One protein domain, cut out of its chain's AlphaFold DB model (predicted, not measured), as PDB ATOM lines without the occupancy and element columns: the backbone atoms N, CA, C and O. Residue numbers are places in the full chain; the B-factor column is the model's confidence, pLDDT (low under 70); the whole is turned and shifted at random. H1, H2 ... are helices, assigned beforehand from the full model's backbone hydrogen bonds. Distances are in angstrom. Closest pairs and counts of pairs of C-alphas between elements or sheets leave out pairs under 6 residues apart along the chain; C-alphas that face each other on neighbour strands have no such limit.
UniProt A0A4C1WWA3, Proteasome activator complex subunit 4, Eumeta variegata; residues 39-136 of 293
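This is residues 39 to 136 of the 293 residues of the protein "Proteasome activator complex subunit 4" of Eumeta variegata (UniProt A0A4C1WWA3). Two helical hairpins, H1 with H2 and H4 with H5, follow one another along a drawn-out model, one toward each end of its longest axis. The short helix H3 lies between them, nearest to the mean of the C-alphas, and the loop from H4 to H5 makes the far tip of the second hairpin. The printed part has 98 residues, with five named helices in the order H1, H2, H3, H4, H5 and no named strand; the class is all helix. The whole is extended, with a radius of gyration of the C-alphas of 22.1 A, and spans 72 by 36 by 19 A, only just a rod.

H1, residues 44 to 62, and H2, residues 67 to 81, form a helical hairpin. They touch, the closest C-alphas being those of Arg 45 and Val 80, 7.0 A apart, and run opposite ways at a shallow tilt of 24 degrees. H3, residues 84 to 87, is apart from H1 and H2. H4, residues 89 to 106, and H3 meet only through their link. H5, residues 119 to 135, forms the second helical hairpin with H4; they touch, closest at the C-alphas of Met 96 and Leu 128, 7.0 A apart, and run opposite ways at a shallow tilt of 29 degrees. H5 touches H3 with residues 134 to 135 alone, the C-alphas of Ser 85 and Asp 135 being closest at 4.6 A. H1 and H2 are apart from H4 and H5. In H1, H2, H4 and H5 every O i to N i+4 pair is within hydrogen-bond range; H3 is too short for such a pair.

H1 begins at C-alpha 44, (-16.413, -53.980, 155.191), and is 26.9 A long from first to last C-alpha. H2 measures 20.8 A, H4 25.4 A and H5 24.8 A. H5 ends at C-alpha 135, (-11.685, -36.792, 170.535).

The C-alphas of Val 62 and Pro 112, 72.4 A apart, are the two farthest apart. Residues 61 to 68 stand free. The link from H4 to H5, residues 107 to 118, is long; the other links are tight. The printed part has no cut. Mean pLDDT of the printed part is 80.7, with residue 64 and residues 82 to 90 and 108 to 116 under 70.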
ATOM      1  N   LEU A  39     -18.002 -58.798 156.280       73.44
ATOM      2  CA  LEU A  39     -18.674 -59.432 155.143       73.44
ATOM      3  C   LEU A  39     -17.695 -60.468 154.592       73.44
ATOM      4  O   LEU A  39     -16.558 -60.111 154.288       73.44
ATOM      5  N   ASP A  40     -18.086 -61.740 154.550       78.19
ATOM      6  CA  ASP A  40     -17.240 -62.847 154.070       78.19
ATOM      7  C   ASP A  40     -15.852 -62.925 154.745       78.19
ATOM      8  O   ASP A  40     -14.846 -63.265 154.126       78.19
ATOM      9  N   GLY A  41     -15.774 -62.551 156.028       79.56
ATOM     10  CA  GLY A  41     -14.523 -62.526 156.799       79.56
ATOM     11  C   GLY A  41     -13.612 -61.322 156.526       79.56
ATOM     12  O   GLY A  41     -12.547 -61.213 157.133       79.56
ATOM     13  N   LYS A  42     -14.020 -60.383 155.664       79.94
ATOM     14  CA  LYS A  42     -13.274 -59.152 155.374       79.94
ATOM     15  C   LYS A  42     -13.888 -57.936 156.058       79.94
ATOM     16  O   LYS A  42     -15.100 -57.842 156.266       79.94
ATOM     17  N   ASN A  43     -13.040 -56.966 156.397       83.12
ATOM     18  CA  ASN A  43     -13.482 -55.704 156.981       83.12
ATOM     19  C   ASN A  43     -14.223 -54.870 155.925       83.12
ATOM     20  O   ASN A  43     -13.617 -54.376 154.972       83.12
ATOM     21  N   ILE A  44     -15.523 -54.667 156.138       85.69
ATOM     22  CA  ILE A  44     -16.413 -53.980 155.191       85.69
ATOM     23  C   ILE A  44     -15.912 -52.572 154.857       85.69
ATOM     24  O   ILE A  44     -16.029 -52.120 153.719       85.69
ATOM     25  N   ARG A  45     -15.304 -51.868 155.823       83.31
ATOM     26  CA  ARG A  45     -14.794 -50.509 155.601       83.31
ATOM     27  C   ARG A  45     -13.700 -50.485 154.533       83.31
ATOM     28  O   ARG A  45     -13.650 -49.536 153.760       83.31
ATOM     29  N   LEU A  46     -12.845 -51.506 154.483       85.50
ATOM     30  CA  LEU A  46     -11.763 -51.592 153.499       85.50
ATOM     31  C   LEU A  46     -12.310 -51.848 152.094       85.50
ATOM     32  O   LEU A  46     -11.922 -51.155 151.158       85.50
ATOM     33  N   GLU A  47     -13.254 -52.779 151.972       88.12
ATOM     34  CA  GLU A  47     -13.907 -53.111 150.700       88.12
ATOM     35  C   GLU A  47     -14.663 -51.902 150.126       88.12
ATOM     36  O   GLU A  47     -14.515 -51.566 148.951       88.12
ATOM     37  N   ILE A  48     -15.386 -51.155 150.973       89.50
ATOM     38  CA  ILE A  48     -16.046 -49.905 150.564       89.50
ATOM     39  C   ILE A  48     -15.022 -48.893 150.034       89.50
ATOM     40  O   ILE A  48     -15.272 -48.242 149.025       89.50
ATOM     41  N   ILE A  49     -13.867 -48.751 150.686       89.81
ATOM     42  CA  ILE A  49     -12.830 -47.790 150.276       89.81
ATOM     43  C   ILE A  49     -12.223 -48.162 148.926       89.81
ATOM     44  O   ILE A  49     -12.021 -47.285 148.086       89.81
ATOM     45  N   GLN A  50     -11.968 -49.448 148.693       90.19
ATOM     46  CA  GLN A  50     -11.469 -49.927 147.406       90.19
ATOM     47  C   GLN A  50     -12.490 -49.682 146.292       90.19
ATOM     48  O   GLN A  50     -12.143 -49.138 145.244       90.19
ATOM     49  N   LEU A  51     -13.762 -49.999 146.545       92.75
ATOM     50  CA  LEU A  51     -14.844 -49.747 145.599       92.75
ATOM     51  C   LEU A  51     -14.998 -48.251 145.297       92.75
ATOM     52  O   LEU A  51     -15.150 -47.873 144.136       92.75
ATOM     53  N   LEU A  52     -14.899 -47.389 146.314       93.06
ATOM     54  CA  LEU A  52     -14.948 -45.937 146.134       93.06
ATOM     55  C   LEU A  52     -13.799 -45.412 145.287       93.06
ATOM     56  O   LEU A  52     -14.024 -44.549 144.439       93.06
ATOM     57  N   ASN A  53     -12.594 -45.944 145.483       93.44
ATOM     58  CA  ASN A  53     -11.446 -45.569 144.671       93.44
ATOM     59  C   ASN A  53     -11.665 -45.947 143.195       93.44
ATOM     60  O   ASN A  53     -11.502 -45.112 142.309       93.44
ATOM     61  N   LEU A  54     -12.154 -47.163 142.931       93.81
ATOM     62  CA  LEU A  54     -12.476 -47.615 141.571       93.81
ATOM     63  C   LEU A  54     -13.575 -46.770 140.912       93.81
ATOM     64  O   LEU A  54     -13.490 -46.450 139.723       93.81
ATOM     65  N   VAL A  55     -14.614 -46.403 141.667       93.44
ATOM     66  CA  VAL A  55     -15.689 -45.527 141.179       93.44
ATOM     67  C   VAL A  55     -15.136 -44.145 140.848       93.44
ATOM     68  O   VAL A  55     -15.405 -43.638 139.760       93.44
ATOM     69  N   GLN A  56     -14.321 -43.562 141.732       92.88
ATOM     70  CA  GLN A  56     -13.687 -42.269 141.496       92.88
ATOM     71  C   GLN A  56     -12.847 -42.275 140.216       92.88
ATOM     72  O   GLN A  56     -13.017 -41.399 139.370       92.88
ATOM     73  N   GLU A  57     -11.975 -43.271 140.047       92.06
ATOM     74  CA  GLU A  57     -11.118 -43.389 138.867       92.06
ATOM     75  C   GLU A  57     -11.936 -43.489 137.576       92.06
ATOM     76  O   GLU A  57     -11.611 -42.842 136.579       92.06
ATOM     77  N   LYS A  58     -13.025 -44.268 137.582       91.94
ATOM     78  CA  LYS A  58     -13.925 -44.367 136.424       91.94
ATOM     79  C   LYS A  58     -14.633 -43.044 136.141       91.94
ATOM     80  O   LYS A  58     -14.669 -42.626 134.988       91.94
ATOM     81  N   MET A  59     -15.146 -42.360 137.164       90.44
ATOM     82  CA  MET A  59     -15.815 -41.063 136.998       90.44
ATOM     83  C   MET A  59     -14.864 -39.985 136.465       90.44
ATOM     84  O   MET A  59     -15.246 -39.202 135.595       90.44
ATOM     85  N   LEU A  60     -13.612 -39.967 136.934       88.56
ATOM     86  CA  LEU A  60     -12.591 -39.039 136.443       88.56
ATOM     87  C   LEU A  60     -12.177 -39.344 134.993       88.56
ATOM     88  O   LEU A  60     -11.960 -38.408 134.229       88.56
ATOM     89  N   LYS A  61     -12.117 -40.623 134.590       88.88
ATOM     90  CA  LYS A  61     -11.809 -41.037 133.205       88.88
ATOM     91  C   LYS A  61     -12.931 -40.717 132.221       88.88
ATOM     92  O   LYS A  61     -12.658 -40.263 131.118       88.88
ATOM     93  N   VAL A  62     -14.182 -40.958 132.615       86.56
ATOM     94  CA  VAL A  62     -15.360 -40.720 131.762       86.56
ATOM     95  C   VAL A  62     -15.628 -39.218 131.581       86.56
ATOM     96  O   VAL A  62     -16.321 -38.841 130.643       86.56
ATOM     97  N   LYS A  63     -15.049 -38.354 132.436       71.75
ATOM     98  CA  LYS A  63     -15.221 -36.889 132.414       71.75
ATOM     99  C   LYS A  63     -16.699 -36.492 132.284       71.75
ATOM    100  O   LYS A  63     -17.058 -35.589 131.537       71.75
ATOM    101  N   SER A  64     -17.571 -37.201 132.999       64.62
ATOM    102  CA  SER A  64     -18.995 -36.880 133.035       64.62
ATOM    103  C   SER A  64     -19.202 -35.541 133.745       64.62
ATOM    104  O   SER A  64     -18.696 -35.373 134.857       64.62
ATOM    105  N   ASP A  65     -20.009 -34.643 133.177       78.00
ATOM    106  CA  ASP A  65     -20.421 -33.354 133.775       78.00
ATOM    107  C   ASP A  65     -21.284 -33.493 135.060       78.00
ATOM    108  O   ASP A  65     -21.943 -32.550 135.509       78.00
ATOM    109  N   ASP A  66     -21.289 -34.666 135.699       85.88
ATOM    110  CA  ASP A  66     -22.047 -34.948 136.914       85.88
ATOM    111  C   ASP A  66     -21.361 -34.383 138.168       85.88
ATOM    112  O   ASP A  66     -20.714 -35.071 138.962       85.88
ATOM    113  N   THR A  67     -21.536 -33.079 138.366       88.62
ATOM    114  CA  THR A  67     -21.065 -32.370 139.564       88.62
ATOM    115  C   THR A  67     -21.708 -32.890 140.856       88.62
ATOM    116  O   THR A  67     -21.039 -32.936 141.891       88.62
ATOM    117  N   LYS A  68     -22.970 -33.338 140.810       90.50
ATOM    118  CA  LYS A  68     -23.689 -33.851 141.988       90.50
ATOM    119  C   LYS A  68     -23.146 -35.208 142.423       90.50
ATOM    120  O   LYS A  68     -22.980 -35.429 143.624       90.50
ATOM    121  N   GLY A  69     -22.833 -36.087 141.472       91.06
ATOM    122  CA  GLY A  69     -22.176 -37.365 141.734       91.06
ATOM    123  C   GLY A  69     -20.857 -37.178 142.481       91.06
ATOM    124  O   GLY A  69     -20.650 -37.789 143.532       91.06
ATOM    125  N   PHE A  70     -20.010 -36.250 142.025       91.56
ATOM    126  CA  PHE A  70     -18.761 -35.924 142.722       91.56
ATOM    127  C   PHE A  70     -18.987 -35.344 144.124       91.56
ATOM    128  O   PHE A  70     -18.278 -35.711 145.060       91.56
ATOM    129  N   GLU A  71     -19.979 -34.473 144.316       91.50
ATOM    130  CA  GLU A  71     -20.300 -33.946 145.649       91.50
ATOM    131  C   GLU A  71     -20.730 -35.052 146.622       91.50
ATOM    132  O   GLU A  71     -20.321 -35.051 147.789       91.50
ATOM    133  N   LYS A  72     -21.512 -36.031 146.151       92.75
ATOM    134  CA  LYS A  72     -21.897 -37.205 146.946       92.75
ATOM    135  C   LYS A  72     -20.713 -38.122 147.228       92.75
ATOM    136  O   LYS A  72     -20.579 -38.582 148.360       92.75
ATOM    137  N   LEU A  73     -19.827 -38.320 146.256       93.06
ATOM    138  CA  LEU A  73     -18.593 -39.081 146.431       93.06
ATOM    139  C   LEU A  73     -17.702 -38.460 147.518       93.06
ATOM    140  O   LEU A  73     -17.236 -39.166 148.407       93.06
ATOM    141  N   ILE A  74     -17.539 -37.132 147.523       92.06
ATOM    142  CA  ILE A  74     -16.779 -36.416 148.563       92.06
ATOM    143  C   ILE A  74     -17.417 -36.598 149.946       92.06
ATOM    144  O   ILE A  74     -16.713 -36.823 150.930       92.06
ATOM    145  N   GLN A  75     -18.748 -36.522 150.043       90.00
ATOM    146  CA  GLN A  75     -19.457 -36.778 151.304       90.00
ATOM    147  C   GLN A  75     -19.270 -38.222 151.782       90.00
ATOM    148  O   GLN A  75     -19.196 -38.469 152.986       90.00
ATOM    149  N   LEU A  76     -19.185 -39.177 150.858       90.94
ATOM    150  CA  LEU A  76     -18.959 -40.575 151.192       90.94
ATOM    151  C   LEU A  76     -17.520 -40.811 151.665       90.94
ATOM    152  O   LEU A  76     -17.334 -41.465 152.691       90.94
ATOM    153  N   TRP A  77     -16.527 -40.190 151.020       90.00
ATOM    154  CA  TRP A  77     -15.144 -40.169 151.502       90.00
ATOM    155  C   TRP A  77     -15.023 -39.584 152.911       90.00
ATOM    156  O   TRP A  77     -14.330 -40.155 153.747       90.00
ATOM    157  N   ASP A  78     -15.742 -38.503 153.214       85.31
ATOM    158  CA  ASP A  78     -15.791 -37.913 154.558       85.31
ATOM    159  C   ASP A  78     -16.422 -38.866 155.590       85.31
ATOM    160  O   ASP A  78     -15.905 -39.034 156.691       85.31
ATOM    161  N   ARG A  79     -17.504 -39.571 155.233       84.12
ATOM    162  CA  ARG A  79     -18.173 -40.517 156.144       84.12
ATOM    163  C   ARG A  79     -17.366 -41.785 156.399       84.12
ATOM    164  O   ARG A  79     -17.361 -42.277 157.530       84.12
ATOM    165  N   VAL A  80     -16.736 -42.322 155.359       83.69
ATOM    166  CA  VAL A  80     -15.963 -43.569 155.401       83.69
ATOM    167  C   VAL A  80     -14.559 -43.318 155.943       83.69
ATOM    168  O   VAL A  80     -14.050 -44.131 156.712       83.69
ATOM    169  N   GLY A  81     -13.942 -42.193 155.586       73.31
ATOM    170  CA  GLY A  81     -12.630 -41.769 156.068       73.31
ATOM    171  C   GLY A  81     -12.658 -41.104 157.440       73.31
ATOM    172  O   GLY A  81     -11.669 -41.185 158.164       73.31
ATOM    173  N   GLY A  82     -13.794 -40.518 157.827       65.31
ATOM    174  CA  GLY A  82     -13.995 -39.898 159.130       65.31
ATOM    175  C   GLY A  82     -13.710 -40.872 160.267       65.31
ATOM    176  O   GLY A  82     -14.440 -41.843 160.479       65.31
ATOM    177  N   VAL A  83     -12.629 -40.599 160.995       59.84
ATOM    178  CA  VAL A  83     -12.321 -41.211 162.291       59.84
ATOM    179  C   VAL A  83     -13.462 -40.864 163.251       59.84
ATOM    180  O   VAL A  83     -14.042 -39.783 163.142       59.84
ATOM    181  N   ARG A  84     -13.831 -41.787 164.154       55.59
ATOM    182  CA  ARG A  84     -14.971 -41.635 165.086       55.59
ATOM    183  C   ARG A  84     -15.003 -40.257 165.770       55.59
ATOM    184  O   ARG A  84     -16.087 -39.704 165.916       55.59
ATOM    185  N   SER A  85     -13.831 -39.699 166.076       52.59
ATOM    186  CA  SER A  85     -13.627 -38.356 166.633       52.59
ATOM    187  C   SER A  85     -14.228 -37.213 165.788       52.59
ATOM    188  O   SER A  85     -15.023 -36.403 166.263       52.59
ATOM    189  N   ASN A  86     -13.972 -37.169 164.477       52.62
ATOM    190  CA  ASN A  86     -14.306 -35.988 163.664       52.62
ATOM    191  C   ASN A  86     -15.821 -35.790 163.425       52.62
ATOM    192  O   ASN A  86     -16.243 -34.794 162.841       52.62
ATOM    193  N   ARG A  87     -16.665 -36.738 163.859       53.94
ATOM    194  CA  ARG A  87     -18.127 -36.607 163.768       53.94
ATOM    195  C   ARG A  87     -18.710 -35.720 164.870       53.94
ATOM    196  O   ARG A  87     -19.828 -35.242 164.697       53.94
ATOM    197  N   SER A  88     -17.978 -35.496 165.968       52.56
ATOM    198  CA  SER A  88     -18.504 -34.785 167.137       52.56
ATOM    199  C   SER A  88     -17.888 -33.404 167.352       52.56
ATOM    200  O   SER A  88     -18.626 -32.524 167.766       52.56
ATOM    201  N   GLY A  89     -16.615 -33.156 167.014       61.53
ATOM    202  CA  GLY A  89     -15.844 -31.989 167.493       61.53
ATOM    203  C   GLY A  89     -16.580 -30.634 167.567       61.53
ATOM    204  O   GLY A  89     -16.686 -30.046 168.641       61.53
ATOM    205  N   ILE A  90     -17.184 -30.152 166.469       65.19
ATOM    206  CA  ILE A  90     -17.918 -28.863 166.468       65.19
ATOM    207  C   ILE A  90     -19.176 -28.918 167.354       65.19
ATOM    208  O   ILE A  90     -19.486 -27.979 168.089       65.19
ATOM    209  N   HIS A  91     -19.919 -30.023 167.291       71.69
ATOM    210  CA  HIS A  91     -21.127 -30.220 168.089       71.69
ATOM    211  C   HIS A  91     -20.810 -30.558 169.551       71.69
ATOM    212  O   HIS A  91     -21.639 -30.313 170.426       71.69
ATOM    213  N   LEU A  92     -19.640 -31.129 169.827       81.12
ATOM    214  CA  LEU A  92     -19.155 -31.454 171.157       81.12
ATOM    215  C   LEU A  92     -18.758 -30.180 171.887       81.12
ATOM    216  O   LEU A  92     -19.278 -29.945 172.971       81.12
ATOM    217  N   GLU A  93     -17.942 -29.315 171.279       83.00
ATOM    218  CA  GLU A  93     -17.581 -28.029 171.886       83.00
ATOM    219  C   GLU A  93     -18.817 -27.194 172.235       83.00
ATOM    220  O   GLU A  93     -18.913 -26.640 173.331       83.00
ATOM    221  N   ALA A  94     -19.788 -27.114 171.319       86.88
ATOM    222  CA  ALA A  94     -21.034 -26.397 171.564       86.88
ATOM    223  C   ALA A  94     -21.801 -26.983 172.762       86.88
ATOM    224  O   ALA A  94     -22.264 -26.230 173.621       86.88
ATOM    225  N   ARG A  95     -21.882 -28.318 172.858       87.44
ATOM    226  CA  ARG A  95     -22.548 -29.004 173.973       87.44
ATOM    227  C   ARG A  95     -21.779 -28.898 175.292       87.44
ATOM    228  O   ARG A  95     -22.401 -28.734 176.336       87.44
ATOM    229  N   MET A  96     -20.448 -28.912 175.260       87.38
ATOM    230  CA  MET A  96     -19.604 -28.647 176.428       87.38
ATOM    231  C   MET A  96     -19.832 -27.230 176.961       87.38
ATOM    232  O   MET A  96     -19.980 -27.041 178.167       87.38
ATOM    233  N   ARG A  97     -19.930 -26.230 176.073       89.94
ATOM    234  CA  ARG A  97     -20.239 -24.845 176.464       89.94
ATOM    235  C   ARG A  97     -21.637 -24.723 177.066       89.94
ATOM    236  O   ARG A  97     -21.782 -24.076 178.102       89.94
ATOM    237  N   SER A  98     -22.651 -25.355 176.467       90.25
ATOM    238  CA  SER A  98     -24.009 -25.342 177.029       90.25
ATOM    239  C   SER A  98     -24.081 -26.062 178.375       90.25
ATOM    240  O   SER A  98     -24.721 -25.563 179.297       90.25
ATOM    241  N   TYR A  99     -23.380 -27.188 178.519       89.88
ATOM    242  CA  TYR A  99     -23.276 -27.914 179.783       89.88
ATOM    243  C   TYR A  99     -22.637 -27.054 180.875       89.88
ATOM    244  O   TYR A  99     -23.215 -26.899 181.944       89.88
ATOM    245  N   ALA A 100     -21.504 -26.408 180.586       89.06
ATOM    246  CA  ALA A 100     -20.813 -25.552 181.548       89.06
ATOM    247  C   ALA A 100     -21.638 -24.318 181.966       89.06
ATOM    248  O   ALA A 100     -21.430 -23.769 183.050       89.06
ATOM    249  N   ALA A 101     -22.555 -23.846 181.114       90.06
ATOM    250  CA  ALA A 101     -23.505 -22.794 181.470       90.06
ATOM    251  C   ALA A 101     -24.617 -23.321 182.396       90.06
ATOM    252  O   ALA A 101     -24.951 -22.668 183.384       90.06
ATOM    253  N   LEU A 102     -25.152 -24.512 182.109       87.94
ATOM    254  CA  LEU A 102     -26.168 -25.166 182.937       87.94
ATOM    255  C   LEU A 102     -25.622 -25.574 184.308       87.94
ATOM    256  O   LEU A 102     -26.294 -25.342 185.309       87.94
ATOM    257  N   GLU A 103     -24.404 -26.121 184.365       85.94
ATOM    258  CA  GLU A 103     -23.745 -26.487 185.620       85.94
ATOM    259  C   GLU A 103     -23.616 -25.255 186.519       85.94
ATOM    260  O   GLU A 103     -24.095 -25.287 187.645       85.94
ATOM    261  N   ARG A 104     -23.131 -24.119 185.996       85.25
ATOM    262  CA  ARG A 104     -23.057 -22.856 186.757       85.25
ATOM    263  C   ARG A 104     -24.414 -22.318 187.210       85.25
ATOM    264  O   ARG A 104     -24.509 -21.732 188.280       85.25
ATOM    265  N   ALA A 105     -25.458 -22.459 186.396       84.69
ATOM    266  CA  ALA A 105     -26.785 -21.943 186.734       84.69
ATOM    267  C   ALA A 105     -27.469 -22.744 187.859       84.69
ATOM    268  O   ALA A 105     -28.332 -22.201 188.567       84.69
ATOM    269  N   LEU A 106     -27.101 -24.022 187.983       80.44
ATOM    270  CA  LEU A 106     -27.707 -25.017 188.867       80.44
ATOM    271  C   LEU A 106     -26.814 -25.401 190.056       80.44
ATOM    272  O   LEU A 106     -27.300 -26.075 190.969       80.44
ATOM    273  N   ASP A 107     -25.552 -24.971 190.065       72.44
ATOM    274  CA  ASP A 107     -24.619 -25.198 191.165       72.44
ATOM    275  C   ASP A 107     -25.201 -24.638 192.473       72.44
ATOM    276  O   ASP A 107     -25.663 -23.496 192.534       72.44
ATOM    277  N   GLY A 108     -25.279 -25.480 193.504       63.91
ATOM    278  CA  GLY A 108     -25.872 -25.128 194.800       63.91
ATOM    279  C   GLY A 108     -27.408 -25.124 194.891       63.91
ATOM    280  O   GLY A 108     -27.936 -24.916 195.982       63.91
ATOM    281  N   LYS A 109     -28.158 -25.378 193.805       64.56
ATOM    282  CA  LYS A 109     -29.641 -25.286 193.797       64.56
ATOM    283  C   LYS A 109     -30.395 -26.618 193.910       64.56
ATOM    284  O   LYS A 109     -31.622 -26.623 193.881       64.56
ATOM    285  N   GLY A 110     -29.701 -27.752 194.016       57.78
ATOM    286  CA  GLY A 110     -30.324 -29.080 193.906       57.78
ATOM    287  C   GLY A 110     -30.702 -29.787 195.214       57.78
ATOM    288  O   GLY A 110     -30.972 -30.985 195.173       57.78
ATOM    289  N   GLY A 111     -30.726 -29.111 196.369       58.53
ATOM    290  CA  GLY A 111     -31.235 -29.710 197.611       58.53
ATOM    291  C   GLY A 111     -31.088 -28.833 198.863       58.53
ATOM    292  O   GLY A 111     -30.369 -27.836 198.822       58.53
ATOM    293  N   PRO A 112     -31.717 -29.217 199.993       55.09
ATOM    294  CA  PRO A 112     -31.737 -28.434 201.240       55.09
ATOM    295  C   PRO A 112     -30.360 -28.234 201.905       55.09
ATOM    296  O   PRO A 112     -30.234 -27.405 202.796       55.09
ATOM    297  N   LEU A 113     -29.326 -28.956 201.458       59.31
ATOM    298  CA  LEU A 113     -27.933 -28.844 201.922       59.31
ATOM    299  C   LEU A 113     -26.976 -28.312 200.835       59.31
ATOM    300  O   LEU A 113     -25.765 -28.448 200.963       59.31
ATOM    301  N   GLY A 114     -27.495 -27.760 199.731       57.41
ATOM    302  CA  GLY A 114     -26.673 -27.102 198.705       57.41
ATOM    303  C   GLY A 114     -25.729 -28.011 197.900       57.41
ATOM    304  O   GLY A 114     -24.906 -27.498 197.152       57.41
ATOM    305  N   GLY A 115     -25.831 -29.343 198.016       60.47
ATOM    306  CA  GLY A 115     -24.889 -30.293 197.391       60.47
ATOM    307  C   GLY A 115     -25.461 -31.238 196.323       60.47
ATOM    308  O   GLY A 115     -24.719 -32.030 195.747       60.47
ATOM    309  N   GLY A 116     -26.770 -31.211 196.056       66.06
ATOM    310  CA  GLY A 116     -27.398 -32.135 195.104       66.06
ATOM    311  C   GLY A 116     -27.181 -31.718 193.646       66.06
ATOM    312  O   GLY A 116     -27.535 -30.603 193.272       66.06
ATOM    313  N   ARG A 117     -26.651 -32.609 192.798       72.38
ATOM    314  CA  ARG A 117     -26.644 -32.425 191.333       72.38
ATOM    315  C   ARG A 117     -27.900 -33.048 190.724       72.38
ATOM    316  O   ARG A 117     -28.276 -34.165 191.076       72.38
ATOM    317  N   ILE A 118     -28.535 -32.355 189.777       83.25
ATOM    318  CA  ILE A 118     -29.688 -32.901 189.044       83.25
ATOM    319  C   ILE A 118     -29.231 -34.124 188.235       83.25
ATOM    320  O   ILE A 118     -28.246 -34.058 187.500       83.25
ATOM    321  N   ARG A 119     -29.970 -35.237 188.334       85.44
ATOM    322  CA  ARG A 119     -29.647 -36.511 187.661       85.44
ATOM    323  C   ARG A 119     -29.427 -36.363 186.153       85.44
ATOM    324  O   ARG A 119     -28.566 -37.033 185.596       85.44
ATOM    325  N   THR A 120     -30.196 -35.496 185.497       86.62
ATOM    326  CA  THR A 120     -30.067 -35.225 184.057       86.62
ATOM    327  C   THR A 120     -28.705 -34.627 183.718       86.62
ATOM    328  O   THR A 120     -28.047 -35.104 182.803       86.62
ATOM    329  N   LEU A 121     -28.233 -33.669 184.518       86.50
ATOM    330  CA  LEU A 121     -26.929 -33.038 184.339       86.50
ATOM    331  C   LEU A 121     -25.784 -34.031 184.595       86.50
ATOM    332  O   LEU A 121     -24.776 -33.999 183.900       86.50
ATOM    333  N   LEU A 122     -25.944 -34.962 185.539       87.25
ATOM    334  CA  LEU A 122     -24.969 -36.039 185.743       87.25
ATOM    335  C   LEU A 122     -24.903 -36.997 184.539       87.25
ATOM    336  O   LEU A 122     -23.812 -37.375 184.117       87.25
ATOM    337  N   ALA A 123     -26.052 -37.367 183.968       89.94
ATOM    338  CA  ALA A 123     -26.107 -38.219 182.779       89.94
ATOM    339  C   ALA A 123     -25.476 -37.535 181.551       89.94
ATOM    340  O   ALA A 123     -24.704 -38.164 180.825       89.94
ATOM    341  N   ASP A 124     -25.741 -36.241 181.355       88.94
ATOM    342  CA  ASP A 124     -25.128 -35.453 180.283       88.94
ATOM    343  C   ASP A 124     -23.612 -35.308 180.470       88.94
ATOM    344  O   ASP A 124     -22.871 -35.384 179.491       88.94
ATOM    345  N   ALA A 125     -23.136 -35.176 181.713       88.94
ATOM    346  CA  ALA A 125     -21.708 -35.148 182.023       88.94
ATOM    347  C   ALA A 125     -21.013 -36.450 181.604       88.94
ATOM    348  O   ALA A 125     -19.987 -36.414 180.925       88.94
ATOM    349  N   ALA A 126     -21.599 -37.598 181.960       90.00
ATOM    350  CA  ALA A 126     -21.066 -38.910 181.599       90.00
ATOM    351  C   ALA A 126     -21.018 -39.099 180.074       90.00
ATOM    352  O   ALA A 126     -20.012 -39.558 179.535       90.00
ATOM    353  N   ARG A 127     -22.072 -38.677 179.365       87.25
ATOM    354  CA  ARG A 127     -22.119 -38.717 177.899       87.25
ATOM    355  C   ARG A 127     -21.079 -37.797 177.256       87.25
ATOM    356  O   ARG A 127     -20.397 -38.211 176.326       87.25
ATOM    357  N   LEU A 128     -20.950 -36.557 177.732       88.94
ATOM    358  CA  LEU A 128     -19.948 -35.613 177.230       88.94
ATOM    359  C   LEU A 128     -18.530 -36.120 177.460       88.94
ATOM    360  O   LEU A 128     -17.680 -35.947 176.593       88.94
ATOM    361  N   GLN A 129     -18.282 -36.757 178.604       86.62
ATOM    362  CA  GLN A 129     -16.994 -37.363 178.897       86.62
ATOM    363  C   GLN A 129     -16.690 -38.515 177.934       86.62
ATOM    364  O   GLN A 129     -15.585 -38.565 177.406       86.62
ATOM    365  N   ASP A 130     -17.647 -39.408 177.670       83.69
ATOM    366  CA  ASP A 130     -17.471 -40.500 176.704       83.69
ATOM    367  C   ASP A 130     -17.170 -39.971 175.291       83.69
ATOM    368  O   ASP A 130     -16.189 -40.360 174.657       83.69
ATOM    369  N   GLU A 131     -17.943 -38.988 174.831       82.19
ATOM    370  CA  GLU A 131     -17.716 -38.368 173.526       82.19
ATOM    371  C   GLU A 131     -16.373 -37.611 173.460       82.19
ATOM    372  O   GLU A 131     -15.676 -37.690 172.450       82.19
ATOM    373  N   ALA A 132     -15.956 -36.941 174.540       82.31
ATOM    374  CA  ALA A 132     -14.651 -36.280 174.625       82.31
ATOM    375  C   ALA A 132     -13.482 -37.269 174.600       82.31
ATOM    376  O   ALA A 132     -12.430 -36.970 174.035       82.31
ATOM    377  N   ARG A 133     -13.651 -38.468 175.171       78.56
ATOM    378  CA  ARG A 133     -12.629 -39.525 175.105       78.56
ATOM    379  C   ARG A 133     -12.384 -39.994 173.677       78.56
ATOM    380  O   ARG A 133     -11.254 -40.360 173.364       78.56
ATOM    381  N   ALA A 134     -13.400 -39.964 172.815       74.81
ATOM    382  CA  ALA A 134     -13.217 -40.251 171.398       74.81
ATOM    383  C   ALA A 134     -12.358 -39.179 170.699       74.81
ATOM    384  O   ALA A 134     -11.573 -39.533 169.827       74.81
ATOM    385  N   ASP A 135     -12.460 -37.907 171.106       74.88
ATOM    386  CA  ASP A 135     -11.685 -36.792 170.535       74.88
ATOM    387  C   ASP A 135     -10.242 -36.695 171.039       74.88
ATOM    388  O   ASP A 135      -9.378 -36.161 170.348       74.88
ATOM    389  N   LEU A 136      -9.953 -37.257 172.214       73.38
ATOM    390  CA  LEU A 136      -8.597 -37.315 172.769       73.38
ATOM    391  C   LEU A 136      -7.700 -38.364 172.091       73.38
ATOM    392  O   LEU A 136      -6.520 -38.465 172.429       73.38
TER     393      LEU A 136